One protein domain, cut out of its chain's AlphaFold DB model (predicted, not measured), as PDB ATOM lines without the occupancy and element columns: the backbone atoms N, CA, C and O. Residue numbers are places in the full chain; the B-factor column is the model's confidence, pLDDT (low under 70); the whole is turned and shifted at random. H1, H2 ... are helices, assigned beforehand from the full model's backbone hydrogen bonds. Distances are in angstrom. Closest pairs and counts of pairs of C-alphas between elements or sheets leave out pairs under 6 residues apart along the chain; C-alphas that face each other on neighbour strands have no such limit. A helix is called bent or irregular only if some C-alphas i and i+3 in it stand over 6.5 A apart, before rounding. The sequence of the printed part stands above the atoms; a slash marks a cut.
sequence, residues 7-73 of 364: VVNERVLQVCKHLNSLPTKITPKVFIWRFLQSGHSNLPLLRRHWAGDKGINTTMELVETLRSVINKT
ATOM      1  N   VAL A   7       6.794 -12.583  17.922       82.00
ATOM      2  CA  VAL A   7       6.694 -14.018  18.254       82.00
ATOM      3  C   VAL A   7       5.747 -14.286  19.433       82.00
ATOM      4  O   VAL A   7       4.983 -15.249  19.413       82.00
ATOM      5  N   VAL A   8       5.771 -13.432  20.460       81.06
ATOM      6  CA  VAL A   8       4.898 -13.560  21.637       81.06
ATOM      7  C   VAL A   8       3.464 -13.198  21.257       81.06
ATOM      8  O   VAL A   8       2.538 -13.911  21.631       81.06
ATOM      9  N   ASN A   9       3.282 -12.157  20.444       83.62
ATOM     10  CA  ASN A   9       1.976 -11.754  19.934       83.62
ATOM     11  C   ASN A   9       1.312 -12.875  19.120       83.62
ATOM     12  O   ASN A   9       0.132 -13.152  19.324       83.62
ATOM     13  N   GLU A  10       2.065 -13.579  18.272       88.69
ATOM     14  CA  GLU A  10       1.537 -14.720  17.516       88.69
ATOM     15  C   GLU A  10       1.099 -15.870  18.440       88.69
ATOM     16  O   GLU A  10       0.020 -16.439  18.271       88.69
ATOM     17  N   ARG A  11       1.875 -16.165  19.491       85.88
ATOM     18  CA  ARG A  11       1.485 -17.159  20.508       85.88
ATOM     19  C   ARG A  11       0.209 -16.757  21.249       85.88
ATOM     20  O   ARG A  11      -0.672 -17.593  21.440       85.88
ATOM     21  N   VAL A  12       0.080 -15.487  21.630       85.44
ATOM     22  CA  VAL A  12      -1.135 -14.958  22.274       85.44
ATOM     23  C   VAL A  12      -2.342 -15.094  21.342       85.44
ATOM     24  O   VAL A  12      -3.403 -15.546  21.774       85.44
ATOM     25  N   LEU A  13      -2.188 -14.783  20.050       87.00
ATOM     26  CA  LEU A  13      -3.250 -14.943  19.053       87.00
ATOM     27  C   LEU A  13      -3.682 -16.404  18.894       87.00
ATOM     28  O   LEU A  13      -4.880 -16.677  18.809       87.00
ATOM     29  N   GLN A  14      -2.741 -17.348  18.893       90.38
ATOM     30  CA  GLN A  14      -3.043 -18.780  18.824       90.38
ATOM     31  C   GLN A  14      -3.864 -19.251  20.028       90.38
ATOM     32  O   GLN A  14      -4.871 -19.939  19.851       90.38
ATOM     33  N   VAL A  15      -3.499 -18.824  21.240       89.00
ATOM     34  CA  VAL A  15      -4.270 -19.129  22.455       89.00
ATOM     35  C   VAL A  15      -5.673 -18.529  22.361       89.00
ATOM     36  O   VAL A  15      -6.654 -19.237  22.569       89.00
ATOM     37  N   CYS A  16      -5.805 -17.262  21.966       86.06
ATOM     38  CA  CYS A  16      -7.110 -16.617  21.794       86.06
ATOM     39  C   CYS A  16      -7.994 -17.315  20.747       86.06
ATOM     40  O   CYS A  16      -9.207 -17.416  20.943       86.06
ATOM     41  N   LYS A  17      -7.411 -17.814  19.650       88.69
ATOM     42  CA  LYS A  17      -8.128 -18.622  18.649       88.69
ATOM     43  C   LYS A  17      -8.604 -19.945  19.249       88.69
ATOM     44  O   LYS A  17      -9.751 -20.322  19.035       88.69
ATOM     45  N   HIS A  18      -7.761 -20.608  20.042       90.38
ATOM     46  CA  HIS A  18      -8.105 -21.868  20.698       90.38
ATOM     47  C   HIS A  18      -9.230 -21.701  21.731       90.38
ATOM     48  O   HIS A  18     -10.199 -22.455  21.703       90.38
ATOM     49  N   LEU A  19      -9.174 -20.659  22.569       89.25
ATOM     50  CA  LEU A  19     -10.234 -20.336  23.536       89.25
ATOM     51  C   LEU A  19     -11.597 -20.079  22.864       89.25
ATOM     52  O   LEU A  19     -12.640 -20.340  23.456       89.25
ATOM     53  N   ASN A  20     -11.592 -19.593  21.618       83.81
ATOM     54  CA  ASN A  20     -12.794 -19.321  20.827       83.81
ATOM     55  C   ASN A  20     -13.210 -20.476  19.892       83.81
ATOM     56  O   ASN A  20     -14.143 -20.310  19.098       83.81
ATOM     57  N   SER A  21     -12.546 -21.632  19.971       88.69
ATOM     58  CA  SER A  21     -12.882 -22.817  19.175       88.69
ATOM     59  C   SER A  21     -13.968 -23.680  19.840       88.69
ATOM     60  O   SER A  21     -14.212 -23.596  21.041       88.69
ATOM     61  N   LEU A  22     -14.689 -24.463  19.036       85.38
ATOM     62  CA  LEU A  22     -15.711 -25.412  19.503       85.38
ATOM     63  C   LEU A  22     -15.045 -26.700  20.040       85.38
ATOM     64  O   LEU A  22     -13.935 -27.005  19.605       85.38
ATOM     65  N   PRO A  23     -15.684 -27.472  20.947       77.06
ATOM     66  CA  PRO A  23     -17.095 -27.419  21.364       77.06
ATOM     67  C   PRO A  23     -17.414 -26.430  22.494       77.06
ATOM     68  O   PRO A  23     -18.580 -26.101  22.694       77.06
ATOM     69  N   THR A  24     -16.414 -25.918  23.216       83.44
ATOM     70  CA  THR A  24     -16.631 -25.027  24.367       83.44
ATOM     71  C   THR A  24     -15.858 -23.728  24.194       83.44
ATOM     72  O   THR A  24     -14.670 -23.652  24.496       83.44
ATOM     73  N   LYS A  25     -16.555 -22.682  23.745       87.62
ATOM     74  CA  LYS A  25     -15.990 -21.331  23.666       87.62
ATOM     75  C   LYS A  25     -15.904 -20.726  25.061       87.62
ATOM     76  O   LYS A  25     -16.905 -20.681  25.776       87.62
ATOM     77  N   ILE A  26     -14.740 -20.206  25.432       87.69
ATOM     78  CA  ILE A  26     -14.541 -19.485  26.689       87.69
ATOM     79  C   ILE A  26     -13.899 -18.128  26.433       87.69
ATOM     80  O   ILE A  26     -13.005 -17.972  25.604       87.69
ATOM     81  N   THR A  27     -14.354 -17.113  27.163       85.69
ATOM     82  CA  THR A  27     -13.743 -15.785  27.082       85.69
ATOM     83  C   THR A  27     -12.415 -15.764  27.845       85.69
ATOM     84  O   THR A  27     -12.251 -16.518  28.810       85.69
ATOM     85  N   PRO A  28     -11.480 -14.854  27.512       84.81
ATOM     86  CA  PRO A  28     -10.246 -14.686  28.282       84.81
ATOM     87  C   PRO A  28     -10.485 -14.444  29.783       84.81
ATOM     88  O   PRO A  28      -9.718 -14.926  30.611       84.81
ATOM     89  N   LYS A  29     -11.583 -13.765  30.157       81.62
ATOM     90  CA  LYS A  29     -11.970 -13.562  31.566       81.62
ATOM     91  C   LYS A  29     -12.314 -14.880  32.262       81.62
ATOM     92  O   LYS A  29     -11.824 -15.138  33.358       81.62
ATOM     93  N   VAL A  30     -13.123 -15.722  31.614       83.88
ATOM     94  CA  VAL A  30     -13.503 -17.043  32.143       83.88
ATOM     95  C   VAL A  30     -12.286 -17.960  32.227       83.88
ATOM     96  O   VAL A  30     -12.138 -18.673  33.217       83.88
ATOM     97  N   PHE A  31     -11.390 -17.904  31.239       87.50
ATOM     98  CA  PHE A  31     -10.126 -18.637  31.260       87.50
ATOM     99  C   PHE A  31      -9.264 -18.253  32.468       87.50
ATOM    100  O   PHE A  31      -8.884 -19.134  33.231       87.50
ATOM    101  N   ILE A  32      -9.005 -16.956  32.682       86.06
ATOM    102  CA  ILE A  32      -8.190 -16.479  33.813       86.06
ATOM    103  C   ILE A  32      -8.828 -16.892  35.145       86.06
ATOM    104  O   ILE A  32      -8.144 -17.431  36.011       86.06
ATOM    105  N   TRP A  33     -10.143 -16.709  35.298       84.00
ATOM    106  CA  TRP A  33     -10.856 -17.107  36.513       84.00
ATOM    107  C   TRP A  33     -10.752 -18.619  36.784       84.00
ATOM    108  O   TRP A  33     -10.370 -19.028  37.881       84.00
ATOM    109  N   ARG A  34     -11.002 -19.461  35.768       84.94
ATOM    110  CA  ARG A  34     -10.878 -20.923  35.884       84.94
ATOM    111  C   ARG A  34      -9.442 -21.362  36.150       84.94
ATOM    112  O   ARG A  34      -9.239 -22.252  36.967       84.94
ATOM    113  N   PHE A  35      -8.460 -20.752  35.493       86.00
ATOM    114  CA  PHE A  35      -7.046 -21.065  35.692       86.00
ATOM    115  C   PHE A  35      -6.608 -20.786  37.135       86.00
ATOM    116  O   PHE A  35      -5.883 -21.587  37.723       86.00
ATOM    117  N   LEU A  36      -7.092 -19.690  37.729       83.44
ATOM    118  CA  LEU A  36      -6.738 -19.294  39.090       83.44
ATOM    119  C   LEU A  36      -7.471 -20.088  40.178       83.44
ATOM    120  O   LEU A  36      -6.881 -20.300  41.234       83.44
ATOM    121  N   GLN A  37      -8.711 -20.533  39.947       80.62
ATOM    122  CA  GLN A  37      -9.534 -21.177  40.986       80.62
ATOM    123  C   GLN A  37      -9.722 -22.693  40.842       80.62
ATOM    124  O   GLN A  37     -10.112 -23.346  41.805       80.62
ATOM    125  N   SER A  38      -9.467 -23.283  39.674       80.44
ATOM    126  CA  SER A  38      -9.748 -24.707  39.459       80.44
ATOM    127  C   SER A  38      -8.824 -25.625  40.271       80.44
ATOM    128  O   SER A  38      -7.604 -25.448  40.305       80.44
ATOM    129  N   GLY A  39      -9.421 -26.654  40.882       76.94
ATOM    130  CA  GLY A  39      -8.733 -27.719  41.619       76.94
ATOM    131  C   GLY A  39      -8.220 -28.873  40.749       76.94
ATOM    132  O   GLY A  39      -7.759 -29.874  41.284       76.94
ATOM    133  N   HIS A  40      -8.310 -28.770  39.418       82.94
ATOM    134  CA  HIS A  40      -7.852 -29.829  38.513       82.94
ATOM    135  C   HIS A  40      -6.352 -30.108  38.705       82.94
ATOM    136  O   HIS A  40      -5.547 -29.182  38.639       82.94
ATOM    137  N   SER A  41      -5.971 -31.376  38.872       80.06
ATOM    138  CA  SER A  41      -4.635 -31.836  39.308       80.06
ATOM    139  C   SER A  41      -3.443 -31.213  38.564       80.06
ATOM    140  O   SER A  41      -2.429 -30.890  39.177       80.06
ATOM    141  N   ASN A  42      -3.577 -30.978  37.258       77.56
ATOM    142  CA  ASN A  42      -2.506 -30.415  36.426       77.56
ATOM    143  C   ASN A  42      -2.388 -28.874  36.468       77.56
ATOM    144  O   ASN A  42      -1.359 -28.323  36.077       77.56
ATOM    145  N   LEU A  43      -3.412 -28.148  36.929       81.94
ATOM    146  CA  LEU A  43      -3.420 -26.676  36.932       81.94
ATOM    147  C   LEU A  43      -2.566 -26.037  38.047       81.94
ATOM    148  O   LEU A  43      -1.939 -25.013  37.776       81.94
ATOM    149  N   PRO A  44      -2.469 -26.591  39.275       77.38
ATOM    150  CA  PRO A  44      -1.500 -26.138  40.276       77.38
ATOM    151  C   PRO A  44      -0.051 -26.130  39.767       77.38
ATOM    152  O   PRO A  44       0.671 -25.165  40.010       77.38
ATOM    153  N   LEU A  45       0.355 -27.155  39.007       78.31
ATOM    154  CA  LEU A  45       1.700 -27.235  38.428       78.31
ATOM    155  C   LEU A  45       1.948 -26.105  37.423       78.31
ATOM    156  O   LEU A  45       2.988 -25.456  37.476       78.31
ATOM    157  N   LEU A  46       0.969 -25.809  36.564       78.19
ATOM    158  CA  LEU A  46       1.064 -24.704  35.607       78.19
ATOM    159  C   LEU A  46       1.038 -23.327  36.289       78.19
ATOM    160  O   LEU A  46       1.744 -22.418  35.857       78.19
ATOM    161  N   ARG A  47       0.289 -23.171  37.391       81.56
ATOM    162  CA  ARG A  47       0.274 -21.938  38.200       81.56
ATOM    163  C   ARG A  47       1.623 -21.634  38.852       81.56
ATOM    164  O   ARG A  47       1.911 -20.466  39.081       81.56
ATOM    165  N   ARG A  48       2.486 -22.630  39.084       73.62
ATOM    166  CA  ARG A  48       3.850 -22.397  39.596       73.62
ATOM    167  C   ARG A  48       4.671 -21.483  38.682       73.62
ATOM    168  O   ARG A  48       5.509 -20.735  39.172       73.62
ATOM    169  N   HIS A  49       4.408 -21.495  37.374       74.12
ATOM    170  CA  HIS A  49       5.082 -20.611  36.419       74.12
ATOM    171  C   HIS A  49       4.622 -19.147  36.500       74.12
ATOM    172  O   HIS A  49       5.298 -18.283  35.956       74.12
ATOM    173  N   TRP A  50       3.514 -18.852  37.189       73.12
ATOM    174  CA  TRP A  50       3.006 -17.488  37.377       73.12
ATOM    175  C   TRP A  50       3.877 -16.642  38.314       73.12
ATOM    176  O   TRP A  50       3.965 -15.433  38.139       73.12
ATOM    177  N   ALA A  51       4.510 -17.273  39.307       64.88
ATOM    178  CA  ALA A  51       5.358 -16.619  40.309       64.88
ATOM    179  C   ALA A  51       6.863 -16.807  40.037       64.88
ATOM    180  O   ALA A  51       7.673 -16.630  40.940       64.88
ATOM    181  N   GLY A  52       7.238 -17.244  38.830       67.50
ATOM    182  CA  GLY A  52       8.638 -17.458  38.467       67.50
ATOM    183  C   GLY A  52       9.323 -16.183  37.976       67.50
ATOM    184  O   GLY A  52       8.684 -15.324  37.380       67.50
ATOM    185  N   ASP A  53      10.646 -16.124  38.118       61.94
ATOM    186  CA  ASP A  53      11.486 -14.964  37.765       61.94
ATOM    187  C   ASP A  53      11.600 -14.693  36.245       61.94
ATOM    188  O   ASP A  53      12.391 -13.862  35.800       61.94
ATOM    189  N   LYS A  54      10.848 -15.427  35.412       66.44
ATOM    190  CA  LYS A  54      10.830 -15.303  33.948       66.44
ATOM    191  C   LYS A  54       9.487 -14.729  33.493       66.44
ATOM    192  O   LYS A  54       8.496 -15.454  33.479       66.44
ATOM    193  N   GLY A  55       9.459 -13.471  33.049       68.00
ATOM    194  CA  GLY A  55       8.250 -12.830  32.517       68.00
ATOM    195  C   GLY A  55       8.161 -11.344  32.860       68.00
ATOM    196  O   GLY A  55       9.180 -10.664  32.906       68.00
ATOM    197  N   ILE A  56       6.937 -10.851  33.073       69.56
ATOM    198  CA  ILE A  56       6.684  -9.515  33.640       69.56
ATOM    199  C   ILE A  56       7.393  -9.373  34.992       69.56
ATOM    200  O   ILE A  56       7.434 -10.325  35.770       69.56
ATOM    201  N   ASN A  57       7.949  -8.193  35.272       65.56
ATOM    202  CA  ASN A  57       8.869  -8.014  36.401       65.56
ATOM    203  C   ASN A  57       8.158  -8.130  37.753       65.56
ATOM    204  O   ASN A  57       8.782  -8.452  38.761       65.56
ATOM    205  N   THR A  58       6.849  -7.858  37.790       70.56
ATOM    206  CA  THR A  58       6.024  -8.015  38.989       70.56
ATOM    207  C   THR A  58       4.609  -8.458  38.629       70.56
ATOM    208  O   THR A  58       4.062  -8.089  37.590       70.56
ATOM    209  N   THR A  59       3.944  -9.179  39.536       73.69
ATOM    210  CA  THR A  59       2.500  -9.445  39.415       73.69
ATOM    211  C   THR A  59       1.679  -8.145  39.394       73.69
ATOM    212  O   THR A  59       0.612  -8.102  38.785       73.69
ATOM    213  N   MET A  60       2.189  -7.065  39.998       73.25
ATOM    214  CA  MET A  60       1.541  -5.748  39.999       73.25
ATOM    215  C   MET A  60       1.472  -5.114  38.606       73.25
ATOM    216  O   MET A  60       0.454  -4.514  38.273       73.25
ATOM    217  N   GLU A  61       2.472  -5.336  37.751       78.38
ATOM    218  CA  GLU A  61       2.474  -4.862  36.359       78.38
ATOM    219  C   GLU A  61       1.286  -5.437  35.553       78.38
ATOM    220  O   GLU A  61       0.644  -4.744  34.753       78.38
ATOM    221  N   LEU A  62       0.908  -6.694  35.824       79.38
ATOM    222  CA  LEU A  62      -0.292  -7.306  35.244       79.38
ATOM    223  C   LEU A  62      -1.582  -6.686  35.787       79.38
ATOM    224  O   LEU A  62      -2.515  -6.443  35.018       79.38
ATOM    225  N   VAL A  63      -1.647  -6.425  37.095       78.50
ATOM    226  CA  VAL A  63      -2.814  -5.802  37.742       78.50
ATOM    227  C   VAL A  63      -3.041  -4.386  37.208       78.50
ATOM    228  O   VAL A  63      -4.178  -4.025  36.904       78.50
ATOM    229  N   GLU A  64      -1.983  -3.600  37.011       77.06
ATOM    230  CA  GLU A  64      -2.057  -2.264  36.409       77.06
ATOM    231  C   GLU A  64      -2.539  -2.313  34.957       77.06
ATOM    232  O   GLU A  64      -3.420  -1.543  34.555       77.06
ATOM    233  N   THR A  65      -2.032  -3.271  34.181       79.38
ATOM    234  CA  THR A  65      -2.470  -3.486  32.798       79.38
ATOM    235  C   THR A  65      -3.952  -3.866  32.745       79.38
ATOM    236  O   THR A  65      -4.711  -3.269  31.976       79.38
ATOM    237  N   LEU A  66      -4.406  -4.782  33.608       78.62
ATOM    238  CA  LEU A  66      -5.819  -5.151  33.741       78.62
ATOM    239  C   LEU A  66      -6.681  -3.955  34.154       78.62
ATOM    240  O   LEU A  66      -7.708  -3.699  33.525       78.62
ATOM    241  N   ARG A  67      -6.241  -3.171  35.145       75.50
ATOM    242  CA  ARG A  67      -6.914  -1.941  35.582       75.50
ATOM    243  C   ARG A  67      -7.070  -0.953  34.431       75.50
ATOM    244  O   ARG A  67      -8.141  -0.374  34.276       75.50
ATOM    245  N   SER A  68      -6.048  -0.782  33.592       71.44
ATOM    246  CA  SER A  68      -6.104   0.123  32.436       71.44
ATOM    247  C   SER A  68      -7.150  -0.299  31.393       71.44
ATOM    248  O   SER A  68      -7.789   0.557  30.778       71.44
ATOM    249  N   VAL A  69      -7.359  -1.609  31.214       71.31
ATOM    250  CA  VAL A  69      -8.354  -2.176  30.293       71.31
ATOM    251  C   VAL A  69      -9.757  -2.123  30.897       71.31
ATOM    252  O   VAL A  69     -10.711  -1.827  30.183       71.31
ATOM    253  N   ILE A  70      -9.892  -2.350  32.205       66.94
ATOM    254  CA  ILE A  70     -11.167  -2.262  32.932       66.94
ATOM    255  C   ILE A  70     -11.647  -0.804  32.996       66.94
ATOM    256  O   ILE A  70     -12.790  -0.516  32.659       66.94
ATOM    257  N   ASN A  71     -10.752   0.140  33.298       59.53
ATOM    258  CA  ASN A  71     -11.058   1.573  33.393       59.53
ATOM    259  C   ASN A  71     -11.213   2.276  32.030       59.53
ATOM    260  O   ASN A  71     -11.362   3.500  31.975       59.53
ATOM    261  N   LYS A  72     -11.162   1.546  30.907       56.62
ATOM    262  CA  LYS A  72     -11.480   2.091  29.575       56.62
ATOM    263  C   LYS A  72     -12.980   2.312  29.355       56.62
ATOM    264  O   LYS A  72     -13.328   2.931  28.354       56.62
ATOM    265  N   THR A  73     -13.861   1.878  30.259       55.56
ATOM    266  CA  THR A  73     -15.281   2.260  30.229       55.56
ATOM    267  C   THR A  73     -15.401   3.771  30.453       55.56
ATOM    268  O   THR A  73     -15.282   4.256  31.578       55.56
TER     269      THR A  73
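This is residues 7 to 73 of the 364 residues of an uncharacterized protein of Puccinia graminis f. sp. tritici (strain CRL 75-36-700-3 / race SCCL) (UniProt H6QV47). Four helices joined corner to corner make an open, loose frame with little in its middle. H2, H3 and H4 form a wide U with H3 as its base, and H1 goes off from the end of H2 that is away from H3, so that each helix turns sharply from the one before. The printed part has 67 residues with four named helices, in the order H1, H2, H3, H4, and no named strand; its class is all helix. It is loose, with a radius of gyration of the C-alphas of 13.6 A, and spans 34 by 33 by 26 A along its three main axes.

Start with H1, residues 7 to 19, and go on to H2, residues 28 to 37. They only just touch, with 3 pairs of C-alphas within 8 A, and H1 does so with residues 16 to 19 alone. Look at Leu 19 and Pro 28, whose C-alphas are the closest of the two helices at 7.4 A; the lines of the helices are about perpendicular at 85 degrees. Next comes H3, residues 43 to 51, which only just touches H2, again with 3 pairs of C-alphas within 8 A. Their closest C-alphas are those of Phe 35 and Leu 43, 6.8 A apart, and the two lines are about perpendicular at 78 degrees. H4, residues 59 to 70, is close to H3 but not clearly touching it. The closest C-alphas of these two are those of Ala 51 and Thr 59, 7.8 A apart, and the lines are about perpendicular at 82 degrees. H4 is apart from H1 and from H2, and H1 is apart from H3. In H1, H2 and H4 every O i to N i+4 pair is within hydrogen-bond range; in H3 2 of 5 are, beside 5 of 6 O i to N i+3 pairs.

Find C-alpha 7 at (6.694, -14.018, 18.254); from there H1 runs 18.8 A to Leu 19. H2 begins at C-alpha 28, at (-10.246, -14.686, 28.282), and measures 14.3 A to Gln 37. H3 covers 13.8 A from Leu 43 to Ala 51; it is neither bent nor irregular, but only just: C-alphas 48 and 51 are 6.0 A apart. H4 runs 16.7 A from Thr 59 to C-alpha 70 at (-11.167, -2.262, 32.932).

The two C-alphas farthest apart are those of Ser 41 and Thr 73, at 36.9 A. The printed part has no cut; the link from H2 to H3 is tight and the other two are short. Residues 7 to 14, 37 to 42, 52 to 58 and 60 to 73 stand free. The mean pLDDT of the printed part is 78.7, and residues 51 to 57 and 70 to 73 are under 70.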